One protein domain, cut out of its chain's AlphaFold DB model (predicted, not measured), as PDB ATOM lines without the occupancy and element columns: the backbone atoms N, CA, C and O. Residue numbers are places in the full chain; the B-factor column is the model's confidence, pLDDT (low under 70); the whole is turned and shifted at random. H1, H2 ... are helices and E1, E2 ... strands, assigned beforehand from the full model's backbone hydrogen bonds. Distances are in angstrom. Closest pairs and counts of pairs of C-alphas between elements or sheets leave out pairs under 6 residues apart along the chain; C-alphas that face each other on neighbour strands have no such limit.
ATOM      1  N   TRP A   4       1.828 -12.218  -3.164       95.25
ATOM      2  CA  TRP A   4       1.463 -11.057  -2.367       95.25
ATOM      3  C   TRP A   4       2.033  -9.790  -2.992       95.25
ATOM      4  O   TRP A   4       3.194  -9.768  -3.400       95.25
ATOM      5  N   LEU A   5       1.239  -8.722  -3.014       94.81
ATOM      6  CA  LEU A   5       1.754  -7.365  -3.116       94.81
ATOM      7  C   LEU A   5       2.034  -6.867  -1.700       94.81
ATOM      8  O   LEU A   5       1.126  -6.790  -0.873       94.81
ATOM      9  N   ILE A   6       3.290  -6.534  -1.426       93.62
ATOM     10  CA  ILE A   6       3.731  -6.054  -0.117       93.62
ATOM     11  C   ILE A   6       4.048  -4.568  -0.247       93.62
ATOM     12  O   ILE A   6       5.002  -4.186  -0.922       93.62
ATOM     13  N   TYR A   7       3.252  -3.731   0.410       89.38
ATOM     14  CA  TYR A   7       3.488  -2.297   0.496       89.38
ATOM     15  C   TYR A   7       4.114  -1.955   1.843       89.38
ATOM     16  O   TYR A   7       3.626  -2.405   2.875       89.38
ATOM     17  N   LYS A   8       5.159  -1.125   1.847       90.56
ATOM     18  CA  LYS A   8       5.764  -0.583   3.066       90.56
ATOM     19  C   LYS A   8       5.720   0.937   3.016       90.56
ATOM     20  O   LYS A   8       6.309   1.537   2.121       90.56
ATOM     21  N   CYS A   9       5.052   1.551   3.988       88.69
ATOM     22  CA  CYS A   9       4.995   3.001   4.112       88.69
ATOM     23  C   CYS A   9       6.397   3.561   4.394       88.69
ATOM     24  O   CYS A   9       7.077   3.098   5.315       88.69
ATOM     25  N   SER A  10       6.819   4.564   3.622       89.12
ATOM     26  CA  SER A  10       8.094   5.261   3.830       89.12
ATOM     27  C   SER A  10       8.124   6.065   5.129       89.12
ATOM     28  O   SER A  10       9.193   6.213   5.713       89.12
ATOM     29  N   ASP A  11       6.967   6.542   5.590       91.25
ATOM     30  CA  ASP A  11       6.885   7.525   6.674       91.25
ATOM     31  C   ASP A  11       6.776   6.859   8.048       91.25
ATOM     32  O   ASP A  11       7.470   7.243   8.987       91.25
ATOM     33  N   CYS A  12       5.926   5.833   8.176       93.88
ATOM     34  CA  CYS A  12       5.712   5.122   9.442       93.88
ATOM     35  C   CYS A  12       6.294   3.701   9.465       93.88
ATOM     36  O   CYS A  12       6.298   3.054  10.511       93.88
ATOM     37  N   GLY A  13       6.773   3.184   8.328       93.81
ATOM     38  CA  GLY A  13       7.342   1.840   8.226       93.81
ATOM     39  C   GLY A  13       6.327   0.695   8.287       93.81
ATOM     40  O   GLY A  13       6.744  -0.462   8.213       93.81
ATOM     41  N   ALA A  14       5.028   0.990   8.413       92.81
ATOM     42  CA  ALA A  14       3.975  -0.019   8.428       92.81
ATOM     43  C   ALA A  14       3.922  -0.782   7.099       92.81
ATOM     44  O   ALA A  14       4.083  -0.195   6.026       92.81
ATOM     45  N   THR A  15       3.661  -2.085   7.189       93.31
ATOM     46  CA  THR A  15       3.512  -2.958   6.027       93.31
ATOM     47  C   THR A  15       2.052  -3.346   5.847       93.31
ATOM     48  O   THR A  15       1.381  -3.711   6.812       93.31
ATOM     49  N   TRP A  16       1.581  -3.318   4.607       90.75
ATOM     50  CA  TRP A  16       0.292  -3.859   4.204       90.75
ATOM     51  C   TRP A  16       0.505  -4.935   3.139       90.75
ATOM     52  O   TRP A  16       1.232  -4.717   2.171       90.75
ATOM     53  N   ASN A  17      -0.115  -6.100   3.332       92.69
ATOM     54  CA  ASN A  17      -0.001  -7.244   2.432       92.69
ATOM     55  C   ASN A  17      -1.342  -7.470   1.739       92.69
ATOM     56  O   ASN A  17      -2.344  -7.737   2.404       92.69
ATOM     57  N   MET A  18      -1.340  -7.418   0.415       93.00
ATOM     58  CA  MET A  18      -2.484  -7.771  -0.412       93.00
ATOM     59  C   MET A  18      -2.227  -9.103  -1.101       93.00
ATOM     60  O   MET A  18      -1.253  -9.247  -1.836       93.00
ATOM     61  N   GLU A  19      -3.114 -10.070  -0.894       92.56
ATOM     62  CA  GLU A  19      -3.075 -11.332  -1.627       92.56
ATOM     63  C   GLU A  19      -3.478 -11.082  -3.088       92.56
ATOM     64  O   GLU A  19      -4.583 -10.619  -3.364       92.56
ATOM     65  N   ILE A  20      -2.569 -11.358  -4.027       92.31
ATOM     66  CA  ILE A  20      -2.861 -11.339  -5.470       92.31
ATOM     67  C   ILE A  20      -3.452 -12.688  -5.890       92.31
ATOM     68  O   ILE A  20      -4.367 -12.742  -6.710       92.31
ATOM     69  N   ALA A  21      -2.904 -13.783  -5.360       91.12
ATOM     70  CA  ALA A  21      -3.367 -15.135  -5.643       91.12
ATOM     71  C   ALA A  21      -2.981 -16.092  -4.511       91.12
ATOM     72  O   ALA A  21      -1.828 -16.106  -4.077       91.12
ATOM     73  N   ALA A  22      -3.921 -16.944  -4.103       92.50
ATOM     74  CA  ALA A  22      -3.700 -17.989  -3.110       92.50
ATOM     75  C   ALA A  22      -3.625 -19.367  -3.764       92.50
ATOM     76  O   ALA A  22      -4.468 -19.726  -4.589       92.50
ATOM     77  N   ARG A  23      -2.668 -20.186  -3.322       94.50
ATOM     78  CA  ARG A  23      -2.578 -21.628  -3.597       94.50
ATOM     79  C   ARG A  23      -2.628 -21.982  -5.085       94.50
ATOM     80  O   ARG A  23      -3.107 -23.050  -5.456       94.50
ATOM     81  N   VAL A  24      -2.074 -21.122  -5.931       94.62
ATOM     82  CA  VAL A  24      -2.026 -21.328  -7.382       94.62
ATOM     83  C   VAL A  24      -0.842 -22.203  -7.785       94.62
ATOM     84  O   VAL A  24       0.228 -22.167  -7.157       94.62
ATOM     85  N   SER A  25      -1.022 -23.009  -8.832       95.44
ATOM     86  CA  SER A  25       0.085 -23.726  -9.466       95.44
ATOM     87  C   SER A  25       0.897 -22.745 -10.316       95.44
ATOM     88  O   SER A  25       0.305 -21.998 -11.094       95.44
ATOM     89  N   PRO A  26       2.242 -22.770 -10.269       92.38
ATOM     90  CA  PRO A  26       3.064 -21.953 -11.164       92.38
ATOM     91  C   PRO A  26       2.772 -22.187 -12.652       92.38
ATOM     92  O   PRO A  26       2.971 -21.294 -13.467       92.38
ATOM     93  N   LYS A  27       2.275 -23.380 -13.014       94.19
ATOM     94  CA  LYS A  27       1.905 -23.727 -14.396       94.19
ATOM     95  C   LYS A  27       0.646 -23.008 -14.887       94.19
ATOM     96  O   LYS A  27       0.460 -22.911 -16.096       94.19
ATOM     97  N   ASP A  28      -0.183 -22.517 -13.968       95.06
ATOM     98  CA  ASP A  28      -1.430 -21.818 -14.285       95.06
ATOM     99  C   ASP A  28      -1.206 -20.305 -14.470       95.06
ATOM    100  O   ASP A  28      -2.121 -19.581 -14.856       95.06
ATOM    101  N   ILE A  29       0.014 -19.816 -14.215       94.94
ATOM    102  CA  ILE A  29       0.397 -18.413 -14.380       94.94
ATOM    103  C   ILE A  29       1.167 -18.266 -15.699       94.94
ATOM    104  O   ILE A  29       2.091 -19.045 -15.956       94.94
ATOM    105  N   PRO A  30       0.862 -17.253 -16.532       96.38
ATOM    106  CA  PRO A  30       1.653 -16.962 -17.720       96.38
ATOM    107  C   PRO A  30       3.156 -16.849 -17.391       96.38
ATOM    108  O   PRO A  30       3.521 -16.075 -16.503       96.38
ATOM    109  N   PRO A  31       4.065 -17.547 -18.105       96.06
ATOM    110  CA  PRO A  31       5.486 -17.587 -17.738       96.06
ATOM    111  C   PRO A  31       6.183 -16.219 -17.673       96.06
ATOM    112  O   PRO A  31       7.126 -16.032 -16.909       96.06
ATOM    113  N   SER A  32       5.758 -15.246 -18.484       96.38
ATOM    114  CA  SER A  32       6.263 -13.867 -18.415       96.38
ATOM    115  C   SER A  32       5.855 -13.169 -17.119       96.38
ATOM    116  O   SER A  32       6.685 -12.519 -16.493       96.38
ATOM    117  N   GLN A  33       4.602 -13.341 -16.704       95.62
ATOM    118  CA  GLN A  33       4.061 -12.765 -15.480       95.62
ATOM    119  C   GLN A  33       4.680 -13.418 -14.244       95.62
ATOM    120  O   GLN A  33       5.082 -12.704 -13.333       95.62
ATOM    121  N   LEU A  34       4.836 -14.746 -14.247       96.06
ATOM    122  CA  LEU A  34       5.512 -15.464 -13.167       96.06
ATOM    123  C   LEU A  34       6.943 -14.946 -12.963       96.06
ATOM    124  O   LEU A  34       7.304 -14.591 -11.848       96.06
ATOM    125  N   ARG A  35       7.723 -14.805 -14.043       97.00
ATOM    126  CA  ARG A  35       9.085 -14.246 -13.962       97.00
ATOM    127  C   ARG A  35       9.110 -12.816 -13.425       97.00
ATOM    128  O   ARG A  35       9.992 -12.478 -12.647       97.00
ATOM    129  N   ALA A  36       8.158 -11.980 -13.833       97.25
ATOM    130  CA  ALA A  36       8.043 -10.617 -13.322       97.25
ATOM    131  C   ALA A  36       7.678 -10.592 -11.823       97.25
ATOM    132  O   ALA A  36       8.236  -9.792 -11.078       97.25
ATOM    133  N   MET A  37       6.816 -11.505 -11.357       95.50
ATOM    134  CA  MET A  37       6.517 -11.676  -9.928       95.50
ATOM    135  C   MET A  37       7.754 -12.124  -9.141       95.50
ATOM    136  O   MET A  37       8.078 -11.522  -8.124       95.50
ATOM    137  N   GLU A  38       8.481 -13.132  -9.631       94.88
ATOM    138  CA  GLU A  38       9.717 -13.632  -9.006       94.88
ATOM    139  C   GLU A  38      10.813 -12.556  -8.936       94.88
ATOM    140  O   GLU A  38      11.565 -12.490  -7.965       94.88
ATOM    141  N   ALA A  39      10.880 -11.684  -9.944       97.19
ATOM    142  CA  ALA A  39      11.817 -10.565  -9.998       97.19
ATOM    143  C   ALA A  39      11.381  -9.340  -9.171       97.19
ATOM    144  O   ALA A  39      12.132  -8.367  -9.115       97.19
ATOM    145  N   ASN A  40      10.200  -9.366  -8.536       95.31
ATOM    146  CA  ASN A  40       9.569  -8.197  -7.907       95.31
ATOM    147  C   ASN A  40       9.509  -6.985  -8.854       95.31
ATOM    148  O   ASN A  40       9.843  -5.860  -8.478       95.31
ATOM    149  N   ASP A  41       9.113  -7.225 -10.105       96.50
ATOM    150  CA  ASP A  41       9.036  -6.193 -11.132       96.50
ATOM    151  C   ASP A  41       8.117  -5.039 -10.696       96.50
ATOM    152  O   ASP A  41       6.934  -5.226 -10.395       96.50
ATOM    153  N   ALA A  42       8.672  -3.826 -10.670       92.56
ATOM    154  CA  ALA A  42       7.973  -2.652 -10.159       92.56
ATOM    155  C   ALA A  42       6.768  -2.262 -11.027       92.56
ATOM    156  O   ALA A  42       5.759  -1.799 -10.497       92.56
ATOM    157  N   VAL A  43       6.844  -2.453 -12.348       91.88
ATOM    158  CA  VAL A  43       5.745  -2.110 -13.263       91.88
ATOM    159  C   VAL A  43       4.561  -3.041 -13.024       91.88
ATOM    160  O   VAL A  43       3.424  -2.573 -12.927       91.88
ATOM    161  N   LEU A  44       4.817  -4.341 -12.860       93.62
ATOM    162  CA  LEU A  44       3.790  -5.313 -12.504       93.62
ATOM    163  C   LEU A  44       3.184  -5.015 -11.126       93.62
ATOM    164  O   LEU A  44       1.961  -5.038 -10.983       93.62
ATOM    165  N   ALA A  45       4.018  -4.697 -10.130       93.19
ATOM    166  CA  ALA A  45       3.561  -4.340  -8.788       93.19
ATOM    167  C   ALA A  45       2.623  -3.120  -8.809       93.19
ATOM    168  O   ALA A  45       1.534  -3.169  -8.233       93.19
ATOM    169  N   TRP A  46       2.992  -2.059  -9.535       90.31
ATOM    170  CA  TRP A  46       2.130  -0.892  -9.730       90.31
ATOM    171  C   TRP A  46       0.847  -1.221 -10.496       90.31
ATOM    172  O   TRP A  46      -0.214  -0.696 -10.161       90.31
ATOM    173  N   GLY A  47       0.912  -2.124 -11.477       90.62
ATOM    174  CA  GLY A  47      -0.267  -2.615 -12.190       90.62
ATOM    175  C   GLY A  47      -1.325  -3.183 -11.241       90.62
ATOM    176  O   GLY A  47      -2.492  -2.816 -11.346       90.62
ATOM    177  N   TYR A  48      -0.912  -4.001 -10.268       91.00
ATOM    178  CA  TYR A  48      -1.808  -4.508  -9.222       91.00
ATOM    179  C   TYR A  48      -2.222  -3.437  -8.209       91.00
ATOM    180  O   TYR A  48      -3.379  -3.412  -7.795       91.00
ATOM    181  N   ALA A  49      -1.312  -2.535  -7.832       88.75
ATOM    182  CA  ALA A  49      -1.602  -1.450  -6.891       88.75
ATOM    183  C   ALA A  49      -2.686  -0.483  -7.401       88.75
ATOM    184  O   ALA A  49      -3.385   0.131  -6.602       88.75
ATOM    185  N   PHE A  50      -2.840  -0.357  -8.723       86.62
ATOM    186  CA  PHE A  50      -3.850   0.489  -9.360       86.62
ATOM    187  C   PHE A  50      -5.038  -0.292  -9.948       86.62
ATOM    188  O   PHE A  50      -5.951   0.303 -10.528       86.62
ATOM    189  N   ASP A  51      -5.087  -1.614  -9.774       87.75
ATOM    190  CA  ASP A  51      -6.219  -2.425 -10.214       87.75
ATOM    191  C   ASP A  51      -7.368  -2.362  -9.194       87.75
ATOM    192  O   ASP A  51      -7.474  -3.166  -8.268       87.75
ATOM    193  N   VAL A  52      -8.245  -1.367  -9.362       84.94
ATOM    194  CA  VAL A  52      -9.378  -1.087  -8.457       84.94
ATOM    195  C   VAL A  52     -10.237  -2.330  -8.145       84.94
ATOM    196  O   VAL A  52     -10.580  -2.516  -6.976       84.94
ATOM    197  N   PRO A  53     -10.621  -3.182  -9.120       86.69
ATOM    198  CA  PRO A  53     -11.251  -4.471  -8.837       86.69
ATOM    199  C   PRO A  53     -10.490  -5.345  -7.832       86.69
ATOM    200  O   PRO A  53     -11.107  -5.811  -6.873       86.69
ATOM    201  N   THR A  54      -9.182  -5.536  -8.021       88.38
ATOM    202  CA  THR A  54      -8.335  -6.346  -7.128       88.38
ATOM    203  C   THR A  54      -8.221  -5.712  -5.742       88.38
ATOM    204  O   THR A  54      -8.441  -6.389  -4.739       88.38
ATOM    205  N   LEU A  55      -8.002  -4.395  -5.669       88.06
ATOM    206  CA  LEU A  55      -7.961  -3.651  -4.403       88.06
ATOM    207  C   LEU A  55      -9.261  -3.791  -3.595       88.06
ATOM    208  O   LEU A  55      -9.243  -3.952  -2.378       88.06
ATOM    209  N   ARG A  56     -10.419  -3.751  -4.261       86.88
ATOM    210  CA  ARG A  56     -11.711  -3.927  -3.580       86.88
ATOM    211  C   ARG A  56     -11.888  -5.339  -3.033       86.88
ATOM    212  O   ARG A  56     -12.456  -5.494  -1.958       86.88
ATOM    213  N   GLN A  57     -11.424  -6.351  -3.763       87.25
ATOM    214  CA  GLN A  57     -11.508  -7.747  -3.324       87.25
ATOM    215  C   GLN A  57     -10.601  -8.027  -2.124       87.25
ATOM    216  O   GLN A  57     -10.966  -8.835  -1.274       87.25
ATOM    217  N   SER A  58      -9.475  -7.321  -2.004       85.75
ATOM    218  CA  SER A  58      -8.566  -7.449  -0.860       85.75
ATOM    219  C   SER A  58      -9.008  -6.675   0.389       85.75
ATOM    220  O   SER A  58      -8.321  -6.711   1.409       85.75
ATOM    221  N   GLY A  59     -10.148  -5.977   0.334       85.00
ATOM    222  CA  GLY A  59     -10.634  -5.147   1.436       85.00
ATOM    223  C   GLY A  59      -9.847  -3.846   1.617       85.00
ATOM    224  O   GLY A  59      -9.974  -3.206   2.661       85.00
TER     225      GLY A  59
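AT A GLANCE: This is residues 4 to 59 of the 155 residues of the protein "DUF1062 domain-containing protein" of Sulfobacillus sp. DSM 109850 (UniProt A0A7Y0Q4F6). A two-stranded hairpin, E1 and E2, has a string of three short helices, joined at corners: H1 away from E1, H2 beside E1, H3 beside E2. Residues 9 to 14 and 27 to 32 stick out at opposite ends. The 56 printed residues run E1, E2, H1, H2, H3, mixed helices and strands with an antiparallel sheet, 37 by 23 by 19 A, only just compact, close to loose, with radius of gyration of the C-alphas 12.2 A.

HOW THE PARTS SIT: Begin at E1, residues 4 to 8, and E2, residues 15 to 21, a hairpin at 164 degrees; N 5 and O 18 are 2.8 A apart, within hydrogen-bond range. H1, residues 31 to 38, and H2, residues 42 to 49, only just touch, only at the corner, about perpendicular at 90 degrees, with 3 pairs of C-alphas within 8 A; the closest C-alphas, Ala 36 and Leu 44, are 6.8 A apart. H2 and H3, residues 52 to 57, only just touch, only at the corner, also with 3 pairs; the closest C-alphas, Tyr 48 and Thr 54, are 7.1 A apart. In H1, H2 and H3 every O i to N i+4 pair is within hydrogen-bond range.

IN THESE COORDINATES: Find C-alpha 4 at (1.463, -11.057, -2.367), where E1 begins; E2 runs 18.2 A, and H3 ends at C-alpha 57, (-11.508, -7.747, -3.324).

THE WHOLE: The C-alphas of Asp 11 and Lys 27, farthest apart, are 38.0 A apart; the printed part has no cut, no link is long, and no printed residue is under 70 in pLDDT.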